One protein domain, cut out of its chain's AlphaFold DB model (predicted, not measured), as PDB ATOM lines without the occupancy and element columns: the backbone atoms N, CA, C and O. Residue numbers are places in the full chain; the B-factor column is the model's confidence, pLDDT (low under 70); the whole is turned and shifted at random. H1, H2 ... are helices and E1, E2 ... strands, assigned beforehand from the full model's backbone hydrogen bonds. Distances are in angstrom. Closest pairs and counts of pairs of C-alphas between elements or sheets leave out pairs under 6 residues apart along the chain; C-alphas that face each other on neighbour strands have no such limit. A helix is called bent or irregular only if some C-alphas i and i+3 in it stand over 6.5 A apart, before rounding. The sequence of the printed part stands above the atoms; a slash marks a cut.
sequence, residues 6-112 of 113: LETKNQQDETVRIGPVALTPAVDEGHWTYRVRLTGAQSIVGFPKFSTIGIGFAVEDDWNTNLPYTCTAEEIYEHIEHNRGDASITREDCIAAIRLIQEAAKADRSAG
ATOM      1  N   LEU A   6     -37.195  14.941 -28.235       96.06
ATOM      2  CA  LEU A   6     -37.481  16.079 -27.375       96.06
ATOM      3  C   LEU A   6     -36.252  16.989 -27.298       96.06
ATOM      4  O   LEU A   6     -35.166  16.556 -26.913       96.06
ATOM      5  N   GLU A   7     -36.450  18.254 -27.626       96.38
ATOM      6  CA  GLU A   7     -35.512  19.339 -27.387       96.38
ATOM      7  C   GLU A   7     -36.011  20.177 -26.212       96.38
ATOM      8  O   GLU A   7     -37.216  20.397 -26.061       96.38
ATOM      9  N   THR A   8     -35.085  20.664 -25.391       95.25
ATOM     10  CA  THR A   8     -35.403  21.534 -24.259       95.25
ATOM     11  C   THR A   8     -34.530  22.776 -24.281       95.25
ATOM     12  O   THR A   8     -33.373  22.743 -24.708       95.25
ATOM     13  N   LYS A   9     -35.084  23.891 -23.818       94.00
ATOM     14  CA  LYS A   9     -34.328  25.105 -23.522       94.00
ATOM     15  C   LYS A   9     -34.964  25.842 -22.354       94.00
ATOM     16  O   LYS A   9     -36.128  25.626 -22.035       94.00
ATOM     17  N   ASN A  10     -34.195  26.724 -21.727       89.38
ATOM     18  CA  ASN A  10     -34.738  27.594 -20.696       89.38
ATOM     19  C   ASN A  10     -35.477  28.763 -21.361       89.38
ATOM     20  O   ASN A  10     -34.842  29.592 -22.012       89.38
ATOM     21  N   GLN A  11     -36.797  28.802 -21.206       91.38
ATOM     22  CA  GLN A  11     -37.657  29.892 -21.653       91.38
ATOM     23  C   GLN A  11     -38.415  30.421 -20.440       91.38
ATOM     24  O   GLN A  11     -39.040  29.652 -19.707       91.38
ATOM     25  N   GLN A  12     -38.329  31.730 -20.212       87.38
ATOM     26  CA  GLN A  12     -39.052  32.371 -19.119       87.38
ATOM     27  C   GLN A  12     -40.533  32.507 -19.472       87.38
ATOM     28  O   GLN A  12     -40.884  32.658 -20.644       87.38
ATOM     29  N   ASP A  13     -41.384  32.466 -18.447       86.31
ATOM     30  CA  ASP A  13     -42.787  32.847 -18.575       86.31
ATOM     31  C   ASP A  13     -42.878  34.362 -18.770       86.31
ATOM     32  O   ASP A  13     -42.655  35.140 -17.842       86.31
ATOM     33  N   GLU A  14     -43.198  34.767 -19.994       87.38
ATOM     34  CA  GLU A  14     -43.309  36.170 -20.398       87.38
ATOM     35  C   GLU A  14     -44.775  36.628 -20.464       87.38
ATOM     36  O   GLU A  14     -45.099  37.581 -21.172       87.38
ATOM     37  N   THR A  15     -45.688  35.927 -19.773       85.25
ATOM     38  CA  THR A  15     -47.122  36.255 -19.750       85.25
ATOM     39  C   THR A  15     -47.335  37.741 -19.486       85.25
ATOM     40  O   THR A  15     -46.980  38.263 -18.424       85.25
ATOM     41  N   VAL A  16     -47.994  38.416 -20.424       84.38
ATOM     42  CA  VAL A  16     -48.295  39.842 -20.309       84.38
ATOM     43  C   VAL A  16     -49.470  40.015 -19.353       84.38
ATOM     44  O   VAL A  16     -50.529  39.415 -19.534       84.38
ATOM     45  N   ARG A  17     -49.303  40.855 -18.325       85.69
ATOM     46  CA  ARG A  17     -50.357  41.176 -17.351       85.69
ATOM     47  C   ARG A  17     -50.753  42.646 -17.456       85.69
ATOM     48  O   ARG A  17     -49.918  43.524 -17.257       85.69
ATOM     49  N   ILE A  18     -52.031  42.913 -17.727       81.38
ATOM     50  CA  ILE A  18     -52.618  44.261 -17.765       81.38
ATOM     51  C   ILE A  18     -53.804  44.285 -16.798       81.38
ATOM     52  O   ILE A  18     -54.909  43.847 -17.120       81.38
ATOM     53  N   GLY A  19     -53.572  44.765 -15.575       85.44
ATOM     54  CA  GLY A  19     -54.572  44.687 -14.506       85.44
ATOM     55  C   GLY A  19     -54.967  43.225 -14.219       85.44
ATOM     56  O   GLY A  19     -54.075  42.412 -13.976       85.44
ATOM     57  N   PRO A  20     -56.266  42.863 -14.240       86.69
ATOM     58  CA  PRO A  20     -56.712  41.482 -14.035       86.69
ATOM     59  C   PRO A  20     -56.557  40.589 -15.280       86.69
ATOM     60  O   PRO A  20     -56.797  39.388 -15.194       86.69
ATOM     61  N   VAL A  21     -56.197  41.154 -16.437       82.69
ATOM     62  CA  VAL A  21     -56.090  40.421 -17.704       82.69
ATOM     63  C   VAL A  21     -54.691  39.824 -17.844       82.69
ATOM     64  O   VAL A  21     -53.694  40.522 -17.646       82.69
ATOM     65  N   ALA A  22     -54.622  38.546 -18.221       83.56
ATOM     66  CA  ALA A  22     -53.396  37.873 -18.628       83.56
ATOM     67  C   ALA A  22     -53.493  37.496 -20.110       83.56
ATOM     68  O   ALA A  22     -54.506  36.949 -20.545       83.56
ATOM     69  N   LEU A  23     -52.441  37.784 -20.872       79.50
ATOM     70  CA  LEU A  23     -52.320  37.449 -22.286       79.50
ATOM     71  C   LEU A  23     -51.087  36.577 -22.492       79.50
ATOM     72  O   LEU A  23     -50.055  36.768 -21.839       79.50
ATOM     73  N   THR A  24     -51.206  35.628 -23.412       72.94
ATOM     74  CA  THR A  24     -50.055  34.852 -23.875       72.94
ATOM     75  C   THR A  24     -49.011  35.809 -24.477       72.94
ATOM     76  O   THR A  24     -49.408  36.836 -25.041       72.94
ATOM     77  N   PRO A  25     -47.699  35.545 -24.309       67.25
ATOM     78  CA  PRO A  25     -46.638  36.392 -24.862       67.25
ATOM     79  C   PRO A  25     -46.800  36.612 -26.373       67.25
ATOM     80  O   PRO A  25     -47.574  35.919 -27.028       67.25
ATOM     81  N   ALA A  26     -46.054  37.549 -26.960       64.31
ATOM     82  CA  ALA A  26     -45.909  37.587 -28.414       64.31
ATOM     83  C   ALA A  26     -45.062  36.378 -28.834       64.31
ATOM     84  O   ALA A  26     -43.837  36.442 -28.865       64.31
ATOM     85  N   VAL A  27     -45.729  35.247 -29.033       64.31
ATOM     86  CA  VAL A  27     -45.092  33.973 -29.331       64.31
ATOM     87  C   VAL A  27     -44.773  33.917 -30.816       64.31
ATOM     88  O   VAL A  27     -45.662  33.952 -31.662       64.31
ATOM     89  N   ASP A  28     -43.482  33.886 -31.123       70.12
ATOM     90  CA  ASP A  28     -42.968  33.461 -32.417       70.12
ATOM     91  C   ASP A  28     -42.485  32.001 -32.321       70.12
ATOM     92  O   ASP A  28     -42.504  31.386 -31.249       70.12
ATOM     93  N   GLU A  29     -41.985  31.441 -33.426       68.81
ATOM     94  CA  GLU A  29     -41.392  30.088 -33.469       68.81
ATOM     95  C   GLU A  29     -40.263  29.869 -32.430       68.81
ATOM     96  O   GLU A  29     -39.811  28.742 -32.179       68.81
ATOM     97  N   GLY A  30     -39.760  30.955 -31.843       81.25
ATOM     98  CA  GLY A  30     -38.707  31.009 -30.855       81.25
ATOM     99  C   GLY A  30     -39.175  30.966 -29.404       81.25
ATOM    100  O   GLY A  30     -38.308  30.789 -28.558       81.25
ATOM    101  N   HIS A  31     -40.456  31.047 -29.050       86.88
ATOM    102  CA  HIS A  31     -40.866  31.068 -27.637       86.88
ATOM    103  C   HIS A  31     -41.428  29.706 -27.177       86.88
ATOM    104  O   HIS A  31     -42.613  29.412 -27.281       86.88
ATOM    105  N   TRP A  32     -40.546  28.834 -26.665       93.25
ATOM    106  CA  TRP A  32     -40.879  27.480 -26.187       93.25
ATOM    107  C   TRP A  32     -39.878  26.968 -25.142       93.25
ATOM    108  O   TRP A  32     -38.698  27.295 -25.204       93.25
ATOM    109  N   THR A  33     -40.317  26.115 -24.218       95.00
ATOM    110  CA  THR A  33     -39.444  25.387 -23.269       95.00
ATOM    111  C   THR A  33     -39.133  23.982 -23.776       95.00
ATOM    112  O   THR A  33     -37.999  23.512 -23.686       95.00
ATOM    113  N   TYR A  34     -40.133  23.328 -24.370       96.81
ATOM    114  CA  TYR A  34     -40.051  21.981 -24.924       96.81
ATOM    115  C   TYR A  34     -40.418  22.007 -26.403       96.81
ATOM    116  O   TYR A  34     -41.361  22.695 -26.787       96.81
ATOM    117  N   ARG A  35     -39.719  21.237 -27.232       96.50
ATOM    118  CA  ARG A  35     -40.050  21.093 -28.652       96.50
ATOM    119  C   ARG A  35     -39.878  19.657 -29.105       96.50
ATOM    120  O   ARG A  35     -38.854  19.037 -28.839       96.50
ATOM    121  N   VAL A  36     -40.852  19.152 -29.850       96.44
ATOM    122  CA  VAL A  36     -40.762  17.874 -30.553       96.44
ATOM    123  C   VAL A  36     -40.963  18.128 -32.038       96.44
ATOM    124  O   VAL A  36     -42.033  18.556 -32.473       96.44
ATOM    125  N   ARG A  37     -39.917  17.877 -32.828       94.62
ATOM    126  CA  ARG A  37     -39.977  18.015 -34.287       94.62
ATOM    127  C   ARG A  37     -40.767  16.861 -34.894       94.62
ATOM    128  O   ARG A  37     -40.449  15.702 -34.631       94.62
ATOM    129  N   LEU A  38     -41.755  17.196 -35.718       92.25
ATOM    130  CA  LEU A  38     -42.558  16.233 -36.473       92.25
ATOM    131  C   LEU A  38     -42.025  16.103 -37.902       92.25
ATOM    132  O   LEU A  38     -41.833  14.996 -38.401       92.25
ATOM    133  N   THR A  39     -41.710  17.238 -38.529       89.94
ATOM    134  CA  THR A  39     -41.094  17.324 -39.860       89.94
ATOM    135  C   THR A  39     -40.009  18.405 -39.873       89.94
ATOM    136  O   THR A  39     -39.675  18.985 -38.839       89.94
ATOM    137  N   GLY A  40     -39.429  18.686 -41.045       85.00
ATOM    138  CA  GLY A  40     -38.505  19.814 -41.205       85.00
ATOM    139  C   GLY A  40     -39.167  21.186 -41.022       85.00
ATOM    140  O   GLY A  40     -38.460  22.145 -40.732       85.00
ATOM    141  N   ALA A  41     -40.495  21.267 -41.170       86.62
ATOM    142  CA  ALA A  41     -41.257  22.515 -41.143       86.62
ATOM    143  C   ALA A  41     -42.217  22.631 -39.948       86.62
ATOM    144  O   ALA A  41     -42.621  23.736 -39.608       86.62
ATOM    145  N   GLN A  42     -42.595  21.521 -39.304       90.38
ATOM    146  CA  GLN A  42     -43.551  21.537 -38.195       90.38
ATOM    147  C   GLN A  42     -43.018  20.852 -36.937       90.38
ATOM    148  O   GLN A  42     -42.339  19.820 -36.973       90.38
ATOM    149  N   SER A  43     -43.386  21.423 -35.793       94.12
ATOM    150  CA  SER A  43     -43.102  20.883 -34.468       94.12
ATOM    151  C   SER A  43     -44.242  21.195 -33.507       94.12
ATOM    152  O   SER A  43     -44.939  22.193 -33.692       94.12
ATOM    153  N   ILE A  44     -44.412  20.347 -32.493       95.38
ATOM    154  CA  ILE A  44     -45.244  20.650 -31.324       95.38
ATOM    155  C   ILE A  44     -44.329  21.226 -30.253       95.38
ATOM    156  O   ILE A  44     -43.229  20.711 -30.020       95.38
ATOM    157  N   VAL A  45     -44.781  22.296 -29.614       95.94
ATOM    158  CA  VAL A  45     -44.048  23.002 -28.570       95.94
ATOM    159  C   VAL A  45     -44.836  23.019 -27.273       95.94
ATOM    160  O   VAL A  45     -46.057  23.133 -27.263       95.94
ATOM    161  N   GLY A  46     -44.108  22.898 -26.168       95.75
ATOM    162  CA  GLY A  46     -44.577  23.251 -24.841       95.75
ATOM    163  C   GLY A  46     -43.956  24.586 -24.466       95.75
ATOM    164  O   GLY A  46     -42.728  24.690 -24.416       95.75
ATOM    165  N   PHE A  47     -44.767  25.599 -24.206       93.81
ATOM    166  CA  PHE A  47     -44.304  26.960 -23.957       93.81
ATOM    167  C   PHE A  47     -44.914  27.528 -22.670       93.81
ATOM    168  O   PHE A  47     -46.035  27.162 -22.301       93.81
ATOM    169  N   PRO A  48     -44.179  28.379 -21.942       92.31
ATOM    170  CA  PRO A  48     -44.657  28.910 -20.680       92.31
ATOM    171  C   PRO A  48     -45.705  30.001 -20.918       92.31
ATOM    172  O   PRO A  48     -45.472  30.969 -21.637       92.31
ATOM    173  N   LYS A  49     -46.869  29.844 -20.291       88.56
ATOM    174  CA  LYS A  49     -47.909  30.875 -20.217       88.56
ATOM    175  C   LYS A  49     -48.730  30.700 -18.953       88.56
ATOM    176  O   LYS A  49     -48.918  29.580 -18.490       88.56
ATOM    177  N   PHE A  50     -49.266  31.782 -18.406       90.50
ATOM    178  CA  PHE A  50     -50.144  31.778 -17.232       90.50
ATOM    179  C   PHE A  50     -49.582  30.971 -16.049       90.50
ATOM    180  O   PHE A  50     -50.333  30.329 -15.316       90.50
ATOM    181  N   SER A  51     -48.257  30.981 -15.866       88.50
ATOM    182  CA  SER A  51     -47.539  30.188 -14.859       88.50
ATOM    183  C   SER A  51     -47.669  28.665 -15.024       88.50
ATOM    184  O   SER A  51     -47.341  27.903 -14.114       88.50
ATOM    185  N   THR A  52     -48.082  28.209 -16.205       92.69
ATOM    186  CA  THR A  52     -48.172  26.811 -16.636       92.69
ATOM    187  C   THR A  52     -47.459  26.607 -17.983       92.69
ATOM    188  O   THR A  52     -46.816  27.517 -18.498       92.69
ATOM    189  N   ILE A  53     -47.528  25.394 -18.534       95.06
ATOM    190  CA  ILE A  53     -47.051  25.069 -19.884       95.06
ATOM    191  C   ILE A  53     -48.269  24.863 -20.783       95.06
ATOM    192  O   ILE A  53     -49.044  23.938 -20.540       95.06
ATOM    193  N   GLY A  54     -48.436  25.717 -21.790       94.88
ATOM    194  CA  GLY A  54     -49.350  25.495 -22.911       94.88
ATOM    195  C   GLY A  54     -48.709  24.586 -23.957       94.88
ATOM    196  O   GLY A  54     -47.484  24.580 -24.083       94.88
ATOM    197  N   ILE A  55     -49.515  23.808 -24.682       96.50
ATOM    198  CA  ILE A  55     -49.031  22.932 -25.760       96.50
ATOM    199  C   ILE A  55     -49.744  23.264 -27.075       96.50
ATOM    200  O   ILE A  55     -50.972  23.232 -27.124       96.50
ATOM    201  N   GLY A  56     -48.973  23.539 -28.129       94.31
ATOM    202  CA  GLY A  56     -49.469  23.952 -29.449       94.31
ATOM    203  C   GLY A  56     -48.501  23.611 -30.583       94.31
ATOM    204  O   GLY A  56     -47.426  23.048 -30.343       94.31
ATOM    205  N   PHE A  57     -48.870  23.926 -31.826       93.19
ATOM    206  CA  PHE A  57     -47.920  23.881 -32.940       93.19
ATOM    207  C   PHE A  57     -47.003  25.108 -32.887       93.19
ATOM    208  O   PHE A  57     -47.424  26.192 -32.513       93.19
ATOM    209  N   ALA A  58     -45.738  24.959 -33.294       89.62
ATOM    210  CA  ALA A  58     -44.792  26.085 -33.319       89.62
ATOM    211  C   ALA A  58     -45.162  27.187 -34.329       89.62
ATOM    212  O   ALA A  58     -44.635  28.292 -34.245       89.62
ATOM    213  N   VAL A  59     -46.015  26.860 -35.302       84.31
ATOM    214  CA  VAL A  59     -46.528  27.779 -36.320       84.31
ATOM    215  C   VAL A  59     -48.049  27.696 -36.263       84.31
ATOM    216  O   VAL A  59     -48.629  26.730 -36.757       84.31
ATOM    217  N   GLU A  60     -48.674  28.679 -35.620       79.25
ATOM    218  CA  GLU A  60     -50.128  28.845 -35.515       79.25
ATOM    219  C   GLU A  60     -50.485  30.308 -35.197       79.25
ATOM    220  O   GLU A  60     -49.632  31.062 -34.722       79.25
ATOM    221  N   ASP A  61     -51.738  30.698 -35.451       78.69
ATOM    222  CA  ASP A  61     -52.206  32.089 -35.326       78.69
ATOM    223  C   ASP A  61     -52.697  32.458 -33.911       78.69
ATOM    224  O   ASP A  61     -52.719  33.637 -33.552       78.69
ATOM    225  N   ASP A  62     -53.097  31.475 -33.095       82.56
ATOM    226  CA  ASP A  62     -53.651  31.699 -31.752       82.56
ATOM    227  C   ASP A  62     -53.100  30.717 -30.711       82.56
ATOM    228  O   ASP A  62     -53.618  29.620 -30.504       82.56
ATOM    229  N   TRP A  63     -52.091  31.178 -29.977       82.44
ATOM    230  CA  TRP A  63     -51.463  30.416 -28.898       82.44
ATOM    231  C   TRP A  63     -52.194  30.607 -27.561       82.44
ATOM    232  O   TRP A  63     -51.958  29.909 -26.563       82.44
ATOM    233  N   ASN A  64     -53.100  31.587 -27.490       81.69
ATOM    234  CA  ASN A  64     -53.753  31.959 -26.247       81.69
ATOM    235  C   ASN A  64     -54.721  30.878 -25.779       81.69
ATOM    236  O   ASN A  64     -54.802  30.596 -24.579       81.69
ATOM    237  N   THR A  65     -55.370  30.207 -26.726       83.56
ATOM    238  CA  THR A  65     -56.337  29.141 -26.465       83.56
ATOM    239  C   THR A  65     -55.710  27.772 -26.233       83.56
ATOM    240  O   THR A  65     -56.423  26.879 -25.785       83.56
ATOM    241  N   ASN A  66     -54.396  27.587 -26.448       89.62
ATOM    242  CA  ASN A  66     -53.780  26.278 -26.222       89.62
ATOM    243  C   ASN A  66     -54.015  25.768 -24.798       89.62
ATOM    244  O   ASN A  66     -53.882  26.506 -23.815       89.62
ATOM    245  N   LEU A  67     -54.291  24.479 -24.698       94.12
ATOM    246  CA  LEU A  67     -54.577  23.831 -23.433       94.12
ATOM    247  C   LEU A  67     -53.293  23.595 -22.616       94.12
ATOM    248  O   LEU A  67     -52.199  23.468 -23.180       94.12
ATOM    249  N   PRO A  68     -53.399  23.561 -21.275       96.31
ATOM    250  CA  PRO A  68     -52.263  23.282 -20.411       96.31
ATOM    251  C   PRO A  68     -51.825  21.816 -20.521       96.31
ATOM    252  O   PRO A  68     -52.644  20.923 -20.727       96.31
ATOM    253  N   TYR A  69     -50.545  21.546 -20.253       96.38
ATOM    254  CA  TYR A  69     -49.951  20.198 -20.248       96.38
ATOM    255  C   TYR A  69     -50.643  19.190 -19.308       96.38
ATOM    256  O   TYR A  69     -50.372  17.994 -19.377       96.38
ATOM    257  N   THR A  70     -51.503  19.660 -18.405       96.19
ATOM    258  CA  THR A  70     -52.286  18.838 -17.477       96.19
ATOM    259  C   THR A  70     -53.543  18.227 -18.100       96.19
ATOM    260  O   THR A  70     -54.083  17.291 -17.515       96.19
ATOM    261  N   CYS A  71     -54.021  18.736 -19.241       97.00
ATOM    262  CA  CYS A  71     -55.086  18.096 -20.024       97.00
ATOM    263  C   CYS A  71     -54.595  16.770 -20.625       97.00
ATOM    264  O   CYS A  71     -53.395  16.500 -20.654       97.00
ATOM    265  N   THR A  72     -55.495  15.916 -21.105       98.00
ATOM    266  CA  THR A  72     -55.084  14.685 -21.798       98.00
ATOM    267  C   THR A  72     -54.415  15.007 -23.136       98.00
ATOM    268  O   THR A  72     -54.654  16.055 -23.735       98.00
ATOM    269  N   ALA A  73     -53.551  14.110 -23.618       97.75
ATOM    270  CA  ALA A  73     -52.879  14.317 -24.901       97.75
ATOM    271  C   ALA A  73     -53.882  14.363 -26.066       97.75
ATOM    272  O   ALA A  73     -53.673  15.077 -27.042       97.75
ATOM    273  N   GLU A  74     -54.970  13.610 -25.941       98.06
ATOM    274  CA  GLU A  74     -56.078  13.545 -26.881       98.06
ATOM    275  C   GLU A  74     -56.863  14.863 -26.918       98.06
ATOM    276  O   GLU A  74     -57.036  15.405 -28.004       98.06
ATOM    277  N   GLU A  75     -57.240  15.430 -25.765       97.69
ATOM    278  CA  GLU A  75     -57.908  16.745 -25.693       97.69
ATOM    279  C   GLU A  75     -57.035  17.858 -26.279       97.69
ATOM    280  O   GLU A  75     -57.516  18.711 -27.021       97.69
ATOM    281  N   ILE A  76     -55.736  17.848 -25.964       97.50
ATOM    282  CA  ILE A  76     -54.786  18.815 -26.523       97.50
ATOM    283  C   ILE A  76     -54.715  18.656 -28.041       97.50
ATOM    284  O   ILE A  76     -54.806  19.654 -28.749       97.50
ATOM    285  N   TYR A  77     -54.582  17.425 -28.545       97.38
ATOM    286  CA  TYR A  77     -54.544  17.155 -29.981       97.38
ATOM    287  C   TYR A  77     -55.818  17.636 -30.684       97.38
ATOM    288  O   TYR A  77     -55.717  18.355 -31.670       97.38
ATOM    289  N   GLU A  78     -56.995  17.281 -30.172       96.88
ATOM    290  CA  GLU A  78     -58.287  17.690 -30.740       96.88
ATOM    291  C   GLU A  78     -58.440  19.214 -30.761       96.88
ATOM    292  O   GLU A  78     -58.988  19.773 -31.709       96.88
ATOM    293  N   HIS A  79     -57.886  19.907 -29.760       95.69
ATOM    294  CA  HIS A  79     -57.857  21.365 -29.740       95.69
ATOM    295  C   HIS A  79     -56.941  21.950 -30.821       95.69
ATOM    296  O   HIS A  79     -57.316  22.934 -31.444       95.69
ATOM    297  N   ILE A  80     -55.759  21.372 -31.068       94.44
ATOM    298  CA  ILE A  80     -54.729  21.967 -31.948       94.44
ATOM    299  C   ILE A  80     -54.671  21.369 -33.361       94.44
ATOM    300  O   ILE A  80     -53.902  21.850 -34.190       94.44
ATOM    301  N   GLU A  81     -55.434  20.316 -33.671       94.44
ATOM    302  CA  GLU A  81     -55.283  19.583 -34.940       94.44
ATOM    303  C   GLU A  81     -55.547  20.438 -36.184       94.44
ATOM    304  O   GLU A  81     -54.987  20.171 -37.249       94.44
ATOM    305  N   HIS A  82     -56.351  21.493 -36.044       92.25
ATOM    306  CA  HIS A  82     -56.643  22.449 -37.109       92.25
ATOM    307  C   HIS A  82     -55.420  23.291 -37.519       92.25
ATOM    308  O   HIS A  82     -55.390  23.791 -38.640       92.25
ATOM    309  N   ASN A  83     -54.391  23.382 -36.665       91.75
ATOM    310  CA  ASN A  83     -53.120  24.064 -36.947       91.75
ATOM    311  C   ASN A  83     -52.096  23.154 -37.655       91.75
ATOM    312  O   ASN A  83     -50.971  23.562 -37.961       91.75
ATOM    313  N   ARG A  84     -52.452  21.895 -37.942       90.50
ATOM    314  CA  ARG A  84     -51.592  20.981 -38.700       90.50
ATOM    315  C   ARG A  84     -51.519  21.421 -40.167       90.50
ATOM    316  O   ARG A  84     -52.510  21.371 -40.888       90.50
ATOM    317  N   GLY A  85     -50.320  21.779 -40.620       86.12
ATOM    318  CA  GLY A  85     -50.040  22.223 -41.987       86.12
ATOM    319  C   GLY A  85     -49.548  21.112 -42.920       86.12
ATOM    320  O   GLY A  85     -49.517  21.305 -44.132       86.12
ATOM    321  N   ASP A  86     -49.169  19.951 -42.381       86.31
ATOM    322  CA  ASP A  86     -48.631  18.820 -43.137       86.31
ATOM    323  C   ASP A  86     -49.479  17.558 -42.920       86.31
ATOM    324  O   ASP A  86     -49.549  16.996 -41.825       86.31
ATOM    325  N   ALA A  87     -50.117  17.088 -43.995       87.12
ATOM    326  CA  ALA A  87     -50.977  15.906 -43.980       87.12
ATOM    327  C   ALA A  87     -50.213  14.584 -43.766       87.12
ATOM    328  O   ALA A  87     -50.839  13.564 -43.473       87.12
ATOM    329  N   SER A  88     -48.883  14.578 -43.906       90.06
ATOM    330  CA  SER A  88     -48.046  13.408 -43.608       90.06
ATOM    331  C   SER A  88     -47.866  13.170 -42.106       90.06
ATOM    332  O   SER A  88     -47.520  12.060 -41.701       90.06
ATOM    333  N   ILE A  89     -48.137  14.183 -41.279       92.06
ATOM    334  CA  ILE A  89     -48.105  14.073 -39.823       92.06
ATOM    335  C   ILE A  89     -49.341  13.310 -39.360       92.06
ATOM    336  O   ILE A  89     -50.478  13.779 -39.491       92.06
ATOM    337  N   THR A  90     -49.118  12.139 -38.775       94.38
ATOM    338  CA  THR A  90     -50.200  11.305 -38.252       94.38
ATOM    339  C   THR A  90     -50.706  11.823 -36.905       94.38
ATOM    340  O   THR A  90     -49.995  12.508 -36.167       94.38
ATOM    341  N   ARG A  91     -51.948  11.467 -36.557       95.50
ATOM    342  CA  ARG A  91     -52.507  11.745 -35.225       95.50
ATOM    343  C   ARG A  91     -51.641  11.116 -34.134       95.50
ATOM    344  O   ARG A  91     -51.410  11.716 -33.088       95.50
ATOM    345  N   GLU A  92     -51.146   9.914 -34.398       96.12
ATOM    346  CA  GLU A  92     -50.294   9.144 -33.501       96.12
ATOM    347  C   GLU A  92     -48.970   9.865 -33.225       96.12
ATOM    348  O   GLU A  92     -48.550   9.923 -32.068       96.12
ATOM    349  N   ASP A  93     -48.349  10.468 -34.246       95.56
ATOM    350  CA  ASP A  93     -47.123  11.259 -34.082       95.56
ATOM    351  C   ASP A  93     -47.374  12.508 -33.226       95.56
ATOM    352  O   ASP A  93     -46.590  12.798 -32.317       95.56
ATOM    353  N   CYS A  94     -48.488  13.215 -33.449       96.69
ATOM    354  CA  CYS A  94     -48.861  14.371 -32.630       96.69
ATOM    355  C   CYS A  94     -49.087  13.984 -31.165       96.69
ATOM    356  O   CYS A  94     -48.533  14.615 -30.267       96.69
ATOM    357  N   ILE A  95     -49.858  12.927 -30.903       97.88
ATOM    358  CA  ILE A  95     -50.133  12.464 -29.535       97.88
ATOM    359  C   ILE A  95     -48.846  12.011 -28.845       97.88
ATOM    360  O   ILE A  95     -48.628  12.332 -27.676       97.88
ATOM    361  N   ALA A  96     -47.970  11.294 -29.550       97.50
ATOM    362  CA  ALA A  96     -46.680  10.888 -29.008       97.50
ATOM    363  C   ALA A  96     -45.803  12.103 -28.657       97.50
ATOM    364  O   ALA A  96     -45.192  12.131 -27.587       97.50
ATOM    365  N   ALA A  97     -45.785  13.131 -29.506       97.50
ATOM    366  CA  ALA A  97     -45.075  14.380 -29.252       97.50
ATOM    367  C   ALA A  97     -45.641  15.157 -28.051       97.50
ATOM    368  O   ALA A  97     -44.872  15.595 -27.193       97.50
ATOM    369  N   ILE A  98     -46.969  15.264 -27.933       98.31
ATOM    370  CA  ILE A  98     -47.632  15.888 -26.778       98.31
ATOM    371  C   ILE A  98     -47.247  15.155 -25.492       98.31
ATOM    372  O   ILE A  98     -46.818  15.788 -24.529       98.31
ATOM    373  N   ARG A  99     -47.302  13.817 -25.483       98.25
ATOM    374  CA  ARG A  99     -46.920  13.011 -24.313       98.25
ATOM    375  C   ARG A  99     -45.464  13.237 -23.904       98.25
ATOM    376  O   ARG A  99     -45.198  13.387 -22.718       98.25
ATOM    377  N   LEU A 100     -44.530  13.329 -24.855       97.94
ATOM    378  CA  LEU A 100     -43.126  13.645 -24.548       97.94
ATOM    379  C   LEU A 100     -42.979  14.990 -23.823       97.94
ATOM    380  O   LEU A 100     -42.220  15.088 -22.860       97.94
ATOM    381  N   ILE A 101     -43.724  16.009 -24.254       98.00
ATOM    382  CA  ILE A 101     -43.731  17.328 -23.610       98.00
ATOM    383  C   ILE A 101     -44.354  17.250 -22.215       98.00
ATOM    384  O   ILE A 101     -43.806  17.813 -21.269       98.00
ATOM    385  N   GLN A 102     -45.467  16.531 -22.058       98.19
ATOM    386  CA  GLN A 102     -46.126  16.368 -20.761       98.19
ATOM    387  C   GLN A 102     -45.221  15.684 -19.741       98.19
ATOM    388  O   GLN A 102     -45.134  16.140 -18.604       98.19
ATOM    389  N   GLU A 103     -44.540  14.609 -20.135       97.06
ATOM    390  CA  GLU A 103     -43.624  13.896 -19.248       97.06
ATOM    391  C   GLU A 103     -42.442  14.781 -18.837       97.06
ATOM    392  O   GLU A 103     -42.097  14.830 -17.657       97.06
ATOM    393  N   ALA A 104     -41.884  15.561 -19.767       96.50
ATOM    394  CA  ALA A 104     -40.827  16.521 -19.457       96.50
ATOM    395  C   ALA A 104     -41.300  17.624 -18.493       96.50
ATOM    396  O   ALA A 104     -40.652  17.876 -17.477       96.50
ATOM    397  N   ALA A 105     -42.467  18.219 -18.752       95.44
ATOM    398  CA  ALA A 105     -43.049  19.247 -17.893       95.44
ATOM    399  C   ALA A 105     -43.362  18.716 -16.482       95.44
ATOM    400  O   ALA A 105     -43.064  19.376 -15.487       95.44
ATOM    401  N   LYS A 106     -43.915  17.501 -16.360       95.88
ATOM    402  CA  LYS A 106     -44.159  16.846 -15.059       95.88
ATOM    403  C   LYS A 106     -42.858  16.583 -14.302       95.88
ATOM    404  O   LYS A 106     -42.818  16.784 -13.085       95.88
ATOM    405  N   ALA A 107     -41.814  16.142 -15.003       94.00
ATOM    406  CA  ALA A 107     -40.511  15.873 -14.410       94.00
ATOM    407  C   ALA A 107     -39.869  17.155 -13.861       94.00
ATOM    408  O   ALA A 107     -39.427  17.162 -12.712       94.00
ATOM    409  N   ASP A 108     -39.886  18.252 -14.623       91.31
ATOM    410  CA  ASP A 108     -39.326  19.533 -14.174       91.31
ATOM    411  C   ASP A 108     -40.092  20.103 -12.967       91.31
ATOM    412  O   ASP A 108     -39.471  20.512 -11.984       91.31
ATOM    413  N   ARG A 109     -41.432  20.018 -12.962       86.00
ATOM    414  CA  ARG A 109     -42.253  20.446 -11.813       86.00
ATOM    415  C   ARG A 109     -42.006  19.612 -10.561       86.00
ATOM    416  O   ARG A 109     -41.933  20.161  -9.465       86.00
ATOM    417  N   SER A 110     -41.843  18.299 -10.716       85.94
ATOM    418  CA  SER A 110     -41.500  17.399  -9.605       85.94
ATOM    419  C   SER A 110     -40.094  17.665  -9.058       85.94
ATOM    420  O   SER A 110     -39.836  17.432  -7.880       85.94
ATOM    421  N   ALA A 111     -39.193  18.175  -9.900       82.06
ATOM    422  CA  ALA A 111     -37.833  18.554  -9.531       82.06
ATOM    423  C   ALA A 111     -37.722  19.971  -8.931       82.06
ATOM    424  O   ALA A 111     -36.623  20.371  -8.548       82.06
ATOM    425  N   GLY A 112     -38.826  20.727  -8.842       73.31
ATOM    426  CA  GLY A 112     -38.832  22.101  -8.330       73.31
ATOM    427  C   GLY A 112     -38.169  23.118  -9.262       73.31
ATOM    428  O   GLY A 112     -37.654  24.127  -8.777       73.31
TER     429      GLY A 112
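What this domain is: This is residues 6 to 112 of the 113 residues of an uncharacterized protein of Verrucosispora sp. NA02020 (UniProt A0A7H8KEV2). A twisted sheet of four strands, E1, E4, E5 and E6, has the long helix H2 packed slantwise over one face, while the shorter, irregular helix H1 packs on edge strand E6 and on the first part of H2. A small separate hairpin, E2 and E3, lies away from this body towards one end of the longest axis. The printed part has 107 residues, with six named strands followed by two named helices, E1 E2 E3 E4 E5 E6 H1 H2; the larger sheet, in the order E1, E4, E5, E6, is antiparallel throughout, and the class is mixed, helices and strands. The whole is compact, with a radius of gyration of the C-alphas of 13.1 A and spans of 43 by 31 by 23 A.

Where its parts are: In the larger sheet, E1 is residues 6 to 8, beginning at C-alpha 6 at (-37.481, 16.079, -27.375), E4 is residues 34 to 37, 10.2 A long, E5 is residues 43 to 49, 18.1 A, and E6 is residues 52 to 57, 16.6 A. H2 is residues 91 to 110, 28.5 A, ending at C-alpha 110 at (-41.500, 17.399, -9.605). H1 is residues 73 to 83, 15.5 A, and is irregular: C-alphas 79 and 82 are 7.5 A apart. E2 is residues 16 to 18 and E3 residues 21 to 23.

How they stand to each other: E4, E5 and E6 form a meander, each strand the antiparallel neighbour of the one before; E4 and E5 are a hairpin, as are E5 and E6. N 36 and O 44 are 2.8 A apart, and N 47 and O 54 are 2.9 A apart, both within hydrogen-bond range. E1 is an edge strand beside E4, with N 7 and O 35 at 2.8 A. H1 and H2 are on one face of the sheet, giving two layers. H2 has a height over the sheet of 8.0 A and lies over E4 and E5, slantwise to the strands, at 35 degrees to E5 on the local plane; the closest C-alphas of E4 and H2 are those of Val 36 and Ala 97, 5.7 A apart. H1 is on the sheet; its closest C-alphas with E6 are those of Ile 80 and Gly 56, 6.2 A apart. H2 touches H1 with residues 91 to 99 alone, at a steep tilt of 58 degrees, opposite ways; the closest C-alphas are those of Ala 73 and Ile 95, 5.7 A. E2 and E3 are a hairpin, with N 23 and O 16 at 2.8 A; E3 and E5 are only just apart, at 8.2 A. Every O i to N i+4 pair is within hydrogen-bond range in H2, and 5 of 7 are in H1.

The domain as a whole: The two C-alphas farthest apart are those of Gly 19 and Ser 88, 43.2 A. The printed part, residues 6 to 112, has no cut. The link from E6 to H1 is long, with 15 residues. The mean pLDDT of the printed part is 90.2; residues 25 to 27 and residue 29 are under 70.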